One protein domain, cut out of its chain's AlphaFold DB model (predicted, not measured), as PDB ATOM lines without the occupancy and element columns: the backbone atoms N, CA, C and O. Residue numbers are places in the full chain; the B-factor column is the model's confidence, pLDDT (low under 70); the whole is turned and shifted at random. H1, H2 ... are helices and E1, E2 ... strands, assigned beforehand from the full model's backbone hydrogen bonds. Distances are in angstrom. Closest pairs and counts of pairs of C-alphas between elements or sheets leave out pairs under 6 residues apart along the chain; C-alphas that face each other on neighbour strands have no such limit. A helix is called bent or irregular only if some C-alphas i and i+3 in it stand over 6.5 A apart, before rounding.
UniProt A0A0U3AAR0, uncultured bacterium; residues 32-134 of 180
ATOM      1  N   PRO A  32     110.598  73.775  87.406       89.62
ATOM      2  CA  PRO A  32     109.942  73.775  86.099       89.62
ATOM      3  C   PRO A  32     110.830  74.365  84.999       89.62
ATOM      4  O   PRO A  32     110.983  73.719  83.965       89.62
ATOM      5  N   LEU A  33     111.478  75.506  85.268       91.56
ATOM      6  CA  LEU A  33     112.434  76.141  84.356       91.56
ATOM      7  C   LEU A  33     113.582  75.187  84.014       91.56
ATOM      8  O   LEU A  33     113.832  74.889  82.856       91.56
ATOM      9  N   LEU A  34     114.255  74.629  85.020       95.00
ATOM     10  CA  LEU A  34     115.386  73.734  84.762       95.00
ATOM     11  C   LEU A  34     114.980  72.479  83.985       95.00
ATOM     12  O   LEU A  34     115.785  71.938  83.238       95.00
ATOM     13  N   ARG A  35     113.747  71.992  84.145       95.00
ATOM     14  CA  ARG A  35     113.249  70.840  83.382       95.00
ATOM     15  C   ARG A  35     112.929  71.189  81.932       95.00
ATOM     16  O   ARG A  35     113.133  70.314  81.087       95.00
ATOM     17  N   SER A  36     112.430  72.396  81.648       92.88
ATOM     18  CA  SER A  36     112.138  72.824  80.272       92.88
ATOM     19  C   SER A  36     113.418  72.958  79.451       92.88
ATOM     20  O   SER A  36     113.445  72.499  78.313       92.88
ATOM     21  N   LEU A  37     114.515  73.407  80.074       95.50
ATOM     22  CA  LEU A  37     115.835  73.522  79.441       95.50
ATOM     23  C   LEU A  37     116.406  72.201  78.899       95.50
ATOM     24  O   LEU A  37     117.373  72.224  78.148       95.50
ATOM     25  N   ARG A  38     115.849  71.036  79.262       95.56
ATOM     26  CA  ARG A  38     116.344  69.715  78.822       95.56
ATOM     27  C   ARG A  38     116.268  69.498  77.313       95.56
ATOM     28  O   ARG A  38     117.078  68.738  76.799       95.56
ATOM     29  N   GLY A  39     115.284  70.093  76.644       94.06
ATOM     30  CA  GLY A  39     115.064  69.931  75.202       94.06
ATOM     31  C   GLY A  39     115.254  71.219  74.406       94.06
ATOM     32  O   GLY A  39     114.869  71.272  73.246       94.06
ATOM     33  N   THR A  40     115.779  72.266  75.036       94.25
ATOM     34  CA  THR A  40     115.917  73.590  74.431       94.25
ATOM     35  C   THR A  40     117.238  73.699  73.672       94.25
ATOM     36  O   THR A  40     118.272  73.298  74.198       94.25
ATOM     37  N   SER A  41     117.209  74.268  72.465       94.75
ATOM     38  CA  SER A  41     118.394  74.556  71.641       94.75
ATOM     39  C   SER A  41     118.855  76.016  71.711       94.75
ATOM     40  O   SER A  41     120.002  76.305  71.384       94.75
ATOM     41  N   ALA A  42     117.990  76.934  72.151       94.75
ATOM     42  CA  ALA A  42     118.310  78.350  72.296       94.75
ATOM     43  C   ALA A  42     117.625  78.968  73.524       94.75
ATOM     44  O   ALA A  42     116.466  78.663  73.812       94.75
ATOM     45  N   VAL A  43     118.333  79.831  74.247       94.19
ATOM     46  CA  VAL A  43     117.848  80.526  75.445       94.19
ATOM     47  C   VAL A  43     118.176  82.009  75.322       94.19
ATOM     48  O   VAL A  43     119.339  82.367  75.185       94.19
ATOM     49  N   ALA A  44     117.161  82.862  75.438       93.62
ATOM     50  CA  ALA A  44     117.348  84.298  75.607       93.62
ATOM     51  C   ALA A  44     117.307  84.641  77.102       93.62
ATOM     52  O   ALA A  44     116.339  84.316  77.798       93.62
ATOM     53  N   LEU A  45     118.365  85.274  77.607       93.94
ATOM     54  CA  LEU A  45     118.482  85.716  78.987       93.94
ATOM     55  C   LEU A  45     118.411  87.239  79.049       93.94
ATOM     56  O   LEU A  45     119.311  87.941  78.596       93.94
ATOM     57  N   HIS A  46     117.346  87.749  79.658       93.38
ATOM     58  CA  HIS A  46     117.187  89.179  79.873       93.38
ATOM     59  C   HIS A  46     117.870  89.621  81.168       93.38
ATOM     60  O   HIS A  46     117.633  89.025  82.222       93.38
ATOM     61  N   HIS A  47     118.679  90.680  81.103       92.12
ATOM     62  CA  HIS A  47     119.334  91.269  82.271       92.12
ATOM     63  C   HIS A  47     119.141  92.794  82.333       92.12
ATOM     64  O   HIS A  47     118.964  93.438  81.296       92.12
ATOM     65  N   PRO A  48     119.164  93.398  83.536       92.50
ATOM     66  CA  PRO A  48     119.215  94.849  83.663       92.50
ATOM     67  C   PRO A  48     120.500  95.409  83.017       92.50
ATOM     68  O   PRO A  48     121.553  94.779  83.160       92.50
ATOM     69  N   PRO A  49     120.471  96.596  82.386       91.81
ATOM     70  CA  PRO A  49     121.652  97.299  81.873       91.81
ATOM     71  C   PRO A  49     122.684  97.643  82.950       91.81
ATOM     72  O   PRO A  49     123.841  97.891  82.633       91.81
ATOM     73  N   THR A  50     122.275  97.651  84.224       90.00
ATOM     74  CA  THR A  50     123.192  97.810  85.364       90.00
ATOM     75  C   THR A  50     124.258  96.703  85.402       90.00
ATOM     76  O   THR A  50     125.350  96.926  85.915       90.00
ATOM     77  N   TYR A  51     123.953  95.521  84.855       89.69
ATOM     78  CA  TYR A  51     124.892  94.412  84.731       89.69
ATOM     79  C   TYR A  51     125.547  94.416  83.352       89.69
ATOM     80  O   TYR A  51     124.855  94.458  82.332       89.69
ATOM     81  N   ALA A  52     126.874  94.291  83.325       92.75
ATOM     82  CA  ALA A  52     127.583  93.990  82.089       92.75
ATOM     83  C   ALA A  52     127.190  92.592  81.582       92.75
ATOM     84  O   ALA A  52     126.903  91.686  82.367       92.75
ATOM     85  N   GLU A  53     127.225  92.395  80.265       92.94
ATOM     86  CA  GLU A  53     126.868  91.115  79.642       92.94
ATOM     87  C   GLU A  53     127.723  89.952  80.176       92.94
ATOM     88  O   GLU A  53     127.203  88.890  80.523       92.94
ATOM     89  N   GLU A  54     129.033  90.170  80.344       94.56
ATOM     90  CA  GLU A  54     129.950  89.173  80.907       94.56
ATOM     91  C   GLU A  54     129.571  88.786  82.349       94.56
ATOM     92  O   GLU A  54     129.648  87.615  82.735       94.56
ATOM     93  N   GLU A  55     129.105  89.749  83.144       94.50
ATOM     94  CA  GLU A  55     128.640  89.505  84.508       94.50
ATOM     95  C   GLU A  55     127.348  88.680  84.507       94.50
ATOM     96  O   GLU A  55     127.254  87.676  85.219       94.50
ATOM     97  N   ALA A  56     126.384  89.024  83.647       94.25
ATOM     98  CA  ALA A  56     125.164  88.241  83.460       94.25
ATOM     99  C   ALA A  56     125.482  86.799  83.022       94.25
ATOM    100  O   ALA A  56     124.909  85.836  83.547       94.25
ATOM    101  N   HIS A  57     126.454  86.632  82.124       94.44
ATOM    102  CA  HIS A  57     126.926  85.326  81.684       94.44
ATOM    103  C   HIS A  57     127.572  84.528  82.827       94.44
ATOM    104  O   HIS A  57     127.329  83.320  82.969       94.44
ATOM    105  N   ASN A  58     128.399  85.165  83.655       95.56
ATOM    106  CA  ASN A  58     129.003  84.535  84.827       95.56
ATOM    107  C   ASN A  58     127.937  84.058  85.819       95.56
ATOM    108  O   ASN A  58     127.915  82.875  86.171       95.56
ATOM    109  N   LEU A  59     126.996  84.935  86.175       95.25
ATOM    110  CA  LEU A  59     125.888  84.624  87.078       95.25
ATOM    111  C   LEU A  59     125.036  83.462  86.556       95.25
ATOM    112  O   LEU A  59     124.682  82.556  87.316       95.25
ATOM    113  N   TRP A  60     124.745  83.438  85.254       95.50
ATOM    114  CA  TRP A  60     124.008  82.344  84.626       95.50
ATOM    115  C   TRP A  60     124.750  81.006  84.727       95.50
ATOM    116  O   TRP A  60     124.177  79.998  85.160       95.50
ATOM    117  N   ARG A  61     126.049  80.982  84.398       95.62
ATOM    118  CA  ARG A  61     126.878  79.769  84.501       95.62
ATOM    119  C   ARG A  61     126.950  79.247  85.931       95.62
ATOM    120  O   ARG A  61     126.811  78.039  86.151       95.62
ATOM    121  N   GLU A  62     127.170  80.133  86.895       96.50
ATOM    122  CA  GLU A  62     127.242  79.779  88.311       96.50
ATOM    123  C   GLU A  62     125.911  79.237  88.825       96.50
ATOM    124  O   GLU A  62     125.883  78.179  89.465       96.50
ATOM    125  N   TYR A  63     124.805  79.899  88.472       95.31
ATOM    126  CA  TYR A  63     123.457  79.432  88.770       95.31
ATOM    127  C   TYR A  63     123.248  78.003  88.254       95.31
ATOM    128  O   TYR A  63     122.913  77.106  89.037       95.31
ATOM    129  N   LEU A  64     123.513  77.746  86.970       96.56
ATOM    130  CA  LEU A  64     123.337  76.418  86.382       96.56
ATOM    131  C   LEU A  64     124.235  75.364  87.040       96.56
ATOM    132  O   LEU A  64     123.768  74.265  87.348       96.56
ATOM    133  N   LYS A  65     125.507  75.688  87.307       96.31
ATOM    134  CA  LYS A  65     126.456  74.781  87.974       96.31
ATOM    135  C   LYS A  65     125.970  74.404  89.374       96.31
ATOM    136  O   LYS A  65     125.913  73.215  89.708       96.31
ATOM    137  N   ALA A  66     125.558  75.391  90.171       94.06
ATOM    138  CA  ALA A  66     125.035  75.174  91.515       94.06
ATOM    139  C   ALA A  66     123.764  74.308  91.495       94.06
ATOM    140  O   ALA A  66     123.619  73.371  92.290       94.06
ATOM    141  N   ARG A  67     122.850  74.567  90.550       94.25
ATOM    142  CA  ARG A  67     121.601  73.805  90.413       94.25
ATOM    143  C   ARG A  67     121.826  72.385  89.928       94.25
ATOM    144  O   ARG A  67     121.239  71.461  90.491       94.25
ATOM    145  N   GLN A  68     122.718  72.183  88.965       93.94
ATOM    146  CA  GLN A  68     123.078  70.854  88.482       93.94
ATOM    147  C   GLN A  68     123.645  69.974  89.605       93.94
ATOM    148  O   GLN A  68     123.277  68.798  89.702       93.94
ATOM    149  N   GLY A  69     124.522  70.528  90.454       93.38
ATOM    150  CA  GLY A  69     125.092  69.826  91.608       93.38
ATOM    151  C   GLY A  69     124.035  69.495  92.661       93.38
ATOM    152  O   GLY A  69     123.861  68.332  93.028       93.38
ATOM    153  N   ARG A  70     123.251  70.500  93.075       93.69
ATOM    154  CA  ARG A  70     122.165  70.328  94.050       93.69
ATOM    155  C   ARG A  70     121.154  69.270  93.606       93.69
ATOM    156  O   ARG A  70     120.746  68.441  94.415       93.69
ATOM    157  N   HIS A  71     120.741  69.284  92.342       95.06
ATOM    158  CA  HIS A  71     119.782  68.310  91.831       95.06
ATOM    159  C   HIS A  71     120.369  66.904  91.698       95.06
ATOM    160  O   HIS A  71     119.644  65.945  91.933       95.06
ATOM    161  N   ALA A  72     121.666  66.759  91.417       94.06
ATOM    162  CA  ALA A  72     122.328  65.452  91.466       94.06
ATOM    163  C   ALA A  72     122.246  64.838  92.864       94.06
ATOM    164  O   ALA A  72     121.792  63.710  93.027       94.06
ATOM    165  N   PHE A  73     122.632  65.626  93.869       95.81
ATOM    166  CA  PHE A  73     122.636  65.208  95.263       95.81
ATOM    167  C   PHE A  73     121.243  64.757  95.720       95.81
ATOM    168  O   PHE A  73     121.077  63.650  96.225       95.81
ATOM    169  N   TRP A  74     120.214  65.571  95.464       94.25
ATOM    170  CA  TRP A  74     118.846  65.222  95.850       94.25
ATOM    171  C   TRP A  74     118.238  64.094  95.010       94.25
ATOM    172  O   TRP A  74     117.412  63.352  95.534       94.25
ATOM    173  N   ALA A  75     118.624  63.924  93.741       93.19
ATOM    174  CA  ALA A  75     118.209  62.756  92.963       93.19
ATOM    175  C   ALA A  75     118.742  61.461  93.594       93.19
ATOM    176  O   ALA A  75     117.975  60.521  93.775       93.19
ATOM    177  N   ILE A  76     120.019  61.442  93.992       95.25
ATOM    178  CA  ILE A  76     120.653  60.278  94.629       95.25
ATOM    179  C   ILE A  76     119.999  59.978  95.978       95.25
ATOM    180  O   ILE A  76     119.591  58.843  96.211       95.25
ATOM    181  N   ILE A  77     119.832  60.988  96.841       94.44
ATOM    182  CA  ILE A  77     119.179  60.801  98.145       94.44
ATOM    183  C   ILE A  77     117.784  60.205  97.975       94.44
ATOM    184  O   ILE A  77     117.455  59.223  98.637       94.44
ATOM    185  N   ASN A  78     116.959  60.772  97.091       91.94
ATOM    186  CA  ASN A  78     115.601  60.272  96.900       91.94
ATOM    187  C   ASN A  78     115.593  58.864  96.276       91.94
ATOM    188  O   ASN A  78     114.756  58.049  96.658       91.94
ATOM    189  N   ALA A  79     116.534  58.548  95.380       91.50
ATOM    190  CA  ALA A  79     116.643  57.228  94.764       91.50
ATOM    191  C   ALA A  79     117.029  56.148  95.785       91.50
ATOM    192  O   ALA A  79     116.428  55.081  95.783       91.50
ATOM    193  N   VAL A  80     117.964  56.447  96.694       93.31
ATOM    194  CA  VAL A  80     118.377  55.539  97.781       93.31
ATOM    195  C   VAL A  80     117.312  55.441  98.877       93.31
ATOM    196  O   VAL A  80     117.102  54.372  99.441       93.31
ATOM    197  N   THR A  81     116.591  56.530  99.163       89.56
ATOM    198  CA  THR A  81     115.514  56.528 100.171       89.56
ATOM    199  C   THR A  81     114.285  55.764  99.684       89.56
ATOM    200  O   THR A  81     113.594  55.133 100.480       89.56
ATOM    201  N   SER A  82     114.014  55.783  98.376       86.81
ATOM    202  CA  SER A  82     112.862  55.108  97.775       86.81
ATOM    203  C   SER A  82     112.717  53.636  98.198       86.81
ATOM    204  O   SER A  82     111.654  53.297  98.720       86.81
ATOM    205  N   PRO A  83     113.724  52.749  98.059       84.19
ATOM    206  CA  PRO A  83     113.595  51.359  98.486       84.19
ATOM    207  C   PRO A  83     113.447  51.206 100.003       84.19
ATOM    208  O   PRO A  83     112.773  50.283 100.444       84.19
ATOM    209  N   LEU A  84     113.974  52.125 100.819       84.62
ATOM    210  CA  LEU A  84     113.757  52.085 102.272       84.62
ATOM    211  C   LEU A  84     112.279  52.274 102.633       84.62
ATOM    212  O   LEU A  84     111.817  51.763 103.650       84.62
ATOM    213  N   THR A  85     111.502  52.952 101.782       79.94
ATOM    214  CA  THR A  85     110.057  53.088 101.999       79.94
ATOM    215  C   THR A  85     109.277  51.791 101.778       79.94
ATOM    216  O   THR A  85     108.142  51.702 102.239       79.94
ATOM    217  N   LEU A  86     109.865  50.767 101.134       74.25
ATOM    218  CA  LEU A  86     109.248  49.439 101.008       74.25
ATOM    219  C   LEU A  86     109.085  48.751 102.367       74.25
ATOM    220  O   LEU A  86     108.186  47.932 102.517       74.25
ATOM    221  N   VAL A  87     109.872  49.127 103.381       73.62
ATOM    222  CA  VAL A  87     109.687  48.645 104.762       73.62
ATOM    223  C   VAL A  87     108.298  49.012 105.303       73.62
ATOM    224  O   VAL A  87     107.742  48.291 106.122       73.62
ATOM    225  N   PHE A  88     107.696  50.094 104.800       68.62
ATOM    226  CA  PHE A  88     106.341  50.519 105.155       68.62
ATOM    227  C   PHE A  88     105.250  49.929 104.248       68.62
ATOM    228  O   PHE A  88     104.073  50.195 104.479       68.62
ATOM    229  N   ALA A  89     105.605  49.116 103.246       65.06
ATOM    230  CA  ALA A  89     104.648  48.448 102.360       65.06
ATOM    231  C   ALA A  89     103.635  47.515 103.064       65.06
ATOM    232  O   ALA A  89     102.530  47.390 102.541       65.06
ATOM    233  N   PRO A  90     103.931  46.888 104.226       66.75
ATOM    234  CA  PRO A  90     102.944  46.088 104.957       66.75
ATOM    235  C   PRO A  90     101.805  46.904 105.591       66.75
ATOM    236  O   PRO A  90     100.824  46.320 106.046       66.75
ATOM    237  N   LEU A  91     101.919  48.238 105.665       68.56
ATOM    238  CA  LEU A  91     100.846  49.081 106.188       68.56
ATOM    239  C   LEU A  91      99.687  49.126 105.177       68.56
ATOM    240  O   LEU A  91      99.923  49.444 104.011       68.56
ATOM    241  N   PRO A  92      98.433  48.860 105.593       58.56
ATOM    242  CA  PRO A  92      97.290  48.901 104.690       58.56
ATOM    243  C   PRO A  92      97.079  50.332 104.169       58.56
ATOM    244  O   PRO A  92      96.590  51.210 104.881       58.56
ATOM    245  N   GLY A  93      97.479  50.575 102.921       66.12
ATOM    246  CA  GLY A  93      97.290  51.845 102.222       66.12
ATOM    247  C   GLY A  93      98.283  52.056 101.072       66.12
ATOM    248  O   GLY A  93      99.327  51.408 101.018       66.12
ATOM    249  N   PRO A  94      97.992  52.970 100.129       70.94
ATOM    250  CA  PRO A  94      98.934  53.319  99.072       70.94
ATOM    251  C   PRO A  94     100.205  53.932  99.674       70.94
ATOM    252  O   PRO A  94     100.133  54.879 100.461       70.94
ATOM    253  N   ASN A  95     101.381  53.439  99.271       81.25
ATOM    254  CA  ASN A  95     102.679  53.987  99.682       81.25
ATOM    255  C   ASN A  95     102.972  55.328  98.975       81.25
ATOM    256  O   ASN A  95     103.897  55.458  98.173       81.25
ATOM    257  N   VAL A  96     102.158  56.349  99.260       80.81
ATOM    258  CA  VAL A  96     102.258  57.701  98.682       80.81
ATOM    259  C   VAL A  96     103.637  58.310  98.930       80.81
ATOM    260  O   VAL A  96     104.158  59.031  98.083       80.81
ATOM    261  N   ILE A  97     104.246  57.996 100.075       82.56
ATOM    262  CA  ILE A  97     105.579  58.477 100.441       82.56
ATOM    263  C   ILE A  97     106.634  57.875  99.508       82.56
ATOM    264  O   ILE A  97     107.435  58.617  98.944       82.56
ATOM    265  N   GLY A  98     106.611  56.561  99.285       84.81
ATOM    266  CA  GLY A  98     107.511  55.897  98.342       84.81
ATOM    267  C   GLY A  98     107.357  56.431  96.921       84.81
ATOM    268  O   GLY A  98     108.341  56.846  96.307       84.81
ATOM    269  N   TYR A  99     106.118  56.539  96.429       85.38
ATOM    270  CA  TYR A  99     105.852  57.130  95.112       85.38
ATOM    271  C   TYR A  99     106.338  58.578  95.010       85.38
ATOM    272  O   TYR A  99     106.869  58.975  93.972       85.38
ATOM    273  N   TRP A 100     106.222  59.362  96.085       88.38
ATOM    274  CA  TRP A 100     106.781  60.707  96.134       88.38
ATOM    275  C   TRP A 100     108.302  60.703  95.965       88.38
ATOM    276  O   TRP A 100     108.812  61.481  95.161       88.38
ATOM    277  N   PHE A 101     109.036  59.830  96.662       90.75
ATOM    278  CA  PHE A 101     110.493  59.737  96.511       90.75
ATOM    279  C   PHE A 101     110.901  59.373  95.080       90.75
ATOM    280  O   PHE A 101     111.777  60.032  94.518       90.75
ATOM    281  N   VAL A 102     110.222  58.411  94.447       90.56
ATOM    282  CA  VAL A 102     110.441  58.080  93.026       90.56
ATOM    283  C   VAL A 102     110.184  59.298  92.137       90.56
ATOM    284  O   VAL A 102     111.057  59.714  91.373       90.56
ATOM    285  N   TYR A 103     109.013  59.922  92.276       91.75
ATOM    286  CA  TYR A 103     108.633  61.112  91.517       91.75
ATOM    287  C   TYR A 103     109.656  62.251  91.673       91.75
ATOM    288  O   TYR A 103     110.036  62.901  90.694       91.75
ATOM    289  N   ARG A 104     110.150  62.484  92.892       92.94
ATOM    290  CA  ARG A 104     111.156  63.512  93.181       92.94
ATOM    291  C   ARG A 104     112.518  63.195  92.600       92.94
ATOM    292  O   ARG A 104     113.147  64.111  92.067       92.94
ATOM    293  N   SER A 105     112.946  61.936  92.634       93.00
ATOM    294  CA  SER A 105     114.157  61.486  91.941       93.00
ATOM    295  C   SER A 105     114.088  61.815  90.454       93.00
ATOM    296  O   SER A 105     115.010  62.432  89.924       93.00
ATOM    297  N   VAL A 106     112.962  61.503  89.800       94.50
ATOM    298  CA  VAL A 106     112.740  61.825  88.382       94.50
ATOM    299  C   VAL A 106     112.755  63.338  88.154       94.50
ATOM    300  O   VAL A 106     113.468  63.815  87.275       94.50
ATOM    301  N   CYS A 107     112.042  64.125  88.964       94.44
ATOM    302  CA  CYS A 107     112.040  65.587  88.832       94.44
ATOM    303  C   CYS A 107     113.449  66.185  88.939       94.44
ATOM    304  O   CYS A 107     113.817  67.049  88.142       94.44
ATOM    305  N   HIS A 108     114.242  65.718  89.902       95.62
ATOM    306  CA  HIS A 108     115.620  66.159  90.084       95.62
ATOM    307  C   HIS A 108     116.538  65.708  88.951       95.62
ATOM    308  O   HIS A 108     117.370  66.496  88.504       95.62
ATOM    309  N   LEU A 109     116.359  64.491  88.437       95.62
ATOM    310  CA  LEU A 109     117.081  64.025  87.261       95.62
ATOM    311  C   LEU A 109     116.788  64.919  86.052       95.62
ATOM    312  O   LEU A 109     117.718  65.416  85.424       95.62
ATOM    313  N   LEU A 110     115.515  65.193  85.764       96.50
ATOM    314  CA  LEU A 110     115.119  66.046  84.641       96.50
ATOM    315  C   LEU A 110     115.656  67.479  84.784       96.50
ATOM    316  O   LEU A 110     116.135  68.041  83.803       96.50
ATOM    317  N   ALA A 111     115.627  68.053  85.991       96.62
ATOM    318  CA  ALA A 111     116.196  69.376  86.260       96.62
ATOM    319  C   ALA A 111     117.726  69.388  86.093       96.62
ATOM    320  O   ALA A 111     118.287  70.329  85.538       96.62
ATOM    321  N   ARG A 112     118.417  68.323  86.523       96.44
ATOM    322  CA  ARG A 112     119.860  68.153  86.296       96.44
ATOM    323  C   ARG A 112     120.180  68.049  84.807       96.44
ATOM    324  O   ARG A 112     121.171  68.632  84.377       96.44
ATOM    325  N   LEU A 113     119.383  67.301  84.044       96.81
ATOM    326  CA  LEU A 113     119.573  67.155  82.601       96.81
ATOM    327  C   LEU A 113     119.392  68.488  81.879       96.81
ATOM    328  O   LEU A 113     120.227  68.818  81.049       96.81
ATOM    329  N   GLY A 114     118.380  69.287  82.228       96.88
ATOM    330  CA  GLY A 114     118.228  70.608  81.617       96.88
ATOM    331  C   GLY A 114     119.280  71.619  82.053       96.88
ATOM    332  O   GLY A 114     119.802  72.333  81.205       96.88
ATOM    333  N   ALA A 115     119.716  71.600  83.318       96.44
ATOM    334  CA  ALA A 115     120.865  72.401  83.744       96.44
ATOM    335  C   ALA A 115     122.158  72.003  83.008       96.44
ATOM    336  O   ALA A 115     122.969  72.859  82.676       96.44
ATOM    337  N   ARG A 116     122.358  70.705  82.739       96.25
ATOM    338  CA  ARG A 116     123.488  70.215  81.938       96.25
ATOM    339  C   ARG A 116     123.362  70.640  80.473       96.25
ATOM    340  O   ARG A 116     124.363  71.058  79.907       96.25
ATOM    341  N   ASN A 117     122.170  70.534  79.884       96.56
ATOM    342  CA  ASN A 117     121.919  70.910  78.495       96.56
ATOM    343  C   ASN A 117     122.192  72.402  78.265       96.56
ATOM    344  O   ASN A 117     122.984  72.750  77.401       96.56
ATOM    345  N   ALA A 118     121.654  73.272  79.126       95.56
ATOM    346  CA  ALA A 118     121.870  74.722  79.065       95.56
ATOM    347  C   ALA A 118     123.322  75.167  79.323       95.56
ATOM    348  O   ALA A 118     123.653  76.330  79.125       95.56
ATOM    349  N   ARG A 119     124.190  74.262  79.794       95.06
ATOM    350  CA  ARG A 119     125.640  74.487  79.918       95.06
ATOM    351  C   ARG A 119     126.438  73.919  78.747       95.06
ATOM    352  O   ARG A 119     127.656  74.061  78.743       95.06
ATOM    353  N   SER A 120     125.794  73.184  77.847       93.62
ATOM    354  CA  SER A 120     126.467  72.586  76.702       93.62
ATOM    355  C   SER A 120     126.681  73.639  75.620       93.62
ATOM    356  O   SER A 120     125.880  74.556  75.478       93.62
ATOM    357  N   GLU A 121     127.731  73.466  74.824       89.44
ATOM    358  CA  GLU A 121     128.041  74.345  73.684       89.44
ATOM    359  C   GLU A 121     126.994  74.251  72.561       89.44
ATOM    360  O   GLU A 121     126.983  75.063  71.645       89.44
ATOM    361  N   GLN A 122     126.096  73.265  72.631       89.56
ATOM    362  CA  GLN A 122     125.036  73.044  71.645       89.56
ATOM    363  C   GLN A 122     123.840  73.980  71.849       89.56
ATOM    364  O   GLN A 122     122.998  74.087  70.960       89.56
ATOM    365  N   VAL A 123     123.737  74.627  73.015       93.44
ATOM    366  CA  VAL A 123     122.657  75.565  73.316       93.44
ATOM    367  C   VAL A 123     123.150  76.983  73.081       93.44
ATOM    368  O   VAL A 123     124.055  77.451  73.769       93.44
ATOM    369  N   SER A 124     122.526  77.680  72.135       92.75
ATOM    370  CA  SER A 124     122.783  79.103  71.912       92.75
ATOM    371  C   SER A 124     122.186  79.915  73.065       92.75
ATOM    372  O   SER A 124     120.992  79.805  73.344       92.75
ATOM    373  N   ALA A 125     123.010  80.688  73.771       93.56
ATOM    374  CA  ALA A 125     122.563  81.588  74.827       93.56
ATOM    375  C   ALA A 125     122.762  83.037  74.374       93.56
ATOM    376  O   ALA A 125     123.894  83.465  74.167       93.56
ATOM    377  N   GLU A 126     121.666  83.772  74.221       94.94
ATOM    378  CA  GLU A 126     121.667  85.193  73.875       94.94
ATOM    379  C   GLU A 126     121.408  86.022  75.135       94.94
ATOM    380  O   GLU A 126     120.515  85.694  75.919       94.94
ATOM    381  N   PHE A 127     122.178  87.087  75.343       94.69
ATOM    382  CA  PHE A 127     122.046  87.970  76.498       94.69
ATOM    383  C   PHE A 127     121.499  89.320  76.042       94.69
ATOM    384  O   PHE A 127     122.102  90.010  75.227       94.69
ATOM    385  N   LEU A 128     120.319  89.672  76.550       94.19
ATOM    386  CA  LEU A 128     119.556  90.833  76.108       94.19
ATOM    387  C   LEU A 128     119.410  91.826  77.259       94.19
ATOM    388  O   LEU A 128     118.712  91.560  78.243       94.19
ATOM    389  N   SER A 129     120.029  92.996  77.126       92.81
ATOM    390  CA  SER A 129     119.846  94.074  78.093       92.81
ATOM    391  C   SER A 129     118.444  94.676  77.958       92.81
ATOM    392  O   SER A 129     117.931  94.897  76.858       92.81
ATOM    393  N   THR A 130     117.765  94.907  79.083       92.00
ATOM    394  CA  THR A 130     116.424  95.500  79.073       92.00
ATOM    395  C   THR A 130     116.159  96.375  80.290       92.00
ATOM    396  O   THR A 130     116.226  95.933  81.438       92.00
ATOM    397  N   ASN A 131     115.752  97.617  80.024       89.50
ATOM    398  CA  ASN A 131     115.388  98.592  81.056       89.50
ATOM    399  C   ASN A 131     114.133  98.167  81.841       89.50
ATOM    400  O   ASN A 131     113.872  98.669  82.931       89.50
ATOM    401  N   ALA A 132     113.339  97.220  81.322       86.75
ATOM    402  CA  ALA A 132     112.150  96.716  82.013       86.75
ATOM    403  C   ALA A 132     112.493  96.061  83.367       86.75
ATOM    404  O   ALA A 132     111.674  96.046  84.296       86.75
ATOM    405  N   LEU A 133     113.719  95.544  83.498       86.06
ATOM    406  CA  LEU A 133     114.222  94.906  84.711       86.06
ATOM    407  C   LEU A 133     114.947  95.880  85.662       86.06
ATOM    408  O   LEU A 133     115.388  95.442  86.722       86.06
ATOM    409  N   ASP A 134     115.036  97.176  85.340       84.69
ATOM    410  CA  ASP A 134     115.736  98.168  86.170       84.69
ATOM    411  C   ASP A 134     114.932  98.673  87.372       84.69
ATOM    412  O   ASP A 134     113.712  98.840  87.339       84.69
TER     413      ASP A 134
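Overview. This is residues 32 to 134 of the 180 residues of a protein of uncultured bacterium (UniProt A0A0U3AAR0). A small sheet of two parallel strands, E1 and E2, sits at one end of a long helical hairpin, beside the first residues of its longer helix, H2. The second helix, H3, folds back along H2 and stops short of the sheet, and the short helix H1 packs on residues 107 to 117 of H3. The printed part has 103 residues, with three named helices and two named strands in the order H1, E1, H2, H3, E2, and its class is mostly helix. The whole is loose, with a radius of gyration of the C-alphas of 18.3 A, and is a rod of 59 by 28 by 19 A along its main axes.

Along the chain. Strand E1 is residues 42 to 47, 16.4 A from first to last C-alpha, and strand E2 is residues 124 to 129, 16.5 A; C-alpha 129 is at (119.846, 94.074, 78.093). Helix H2, residues 53 to 88, measures 52.2 A and begins with C-alpha 53 at (126.868, 91.115, 79.642). Helix H3, residues 96 to 117, measures 31.1 A. Helix H1, residues 32 to 39, begins with C-alpha 32 at (109.942, 73.775, 86.099); it is irregular, but only just, with C-alphas 36 and 39 at 6.53 A.

Arrangement. E1 and E2 are parallel neighbours at 21 degrees, with N 45 and O 126 at 2.8 A and N 128 and O 45 at 2.9 A, both within hydrogen-bond range. With H2 and H3 between them they form a strand-helix-strand unit, two parallel neighbour strands joined through helices, and its crossover is right-handed. The closest C-alphas of H2 and E2 are those of Glu 53 and Phe 127, 6.6 A apart. H2 has a kink of 30 degrees near residue 82; it is neither bent nor irregular, but only just, with C-alphas 80 and 83 at 6.4 A. H2 and H3 touch and form a helical hairpin, at a shallow tilt of 26 degrees, opposite ways; their closest C-alphas are those of Ala 75 and Ser 105, 4.4 A. H3 touches H1 with residues 107 to 117 alone, at a steep tilt of 57 degrees, the same way; the closest C-alphas are those of Arg 38 and Gly 114, 3.5 A. H1 and H2 are only just apart, 8.4 A at the closest; E1 and H3 are apart, as are H1 and E2. In H3 every O i to N i+4 pair is within hydrogen-bond range, in H2 27 of 32 and in H1 2 of 4.

Size, cuts and confidence. The C-alphas of Pro 49 and Pro 90 are the two farthest apart, at 59.2 A. The printed part has no cut and no long link: H1 to E1 and E1 to H2 are tight, H2 to H3 and H3 to E2 short. The mean pLDDT of the printed part is 90.4, with residues 88 to 93 under 70.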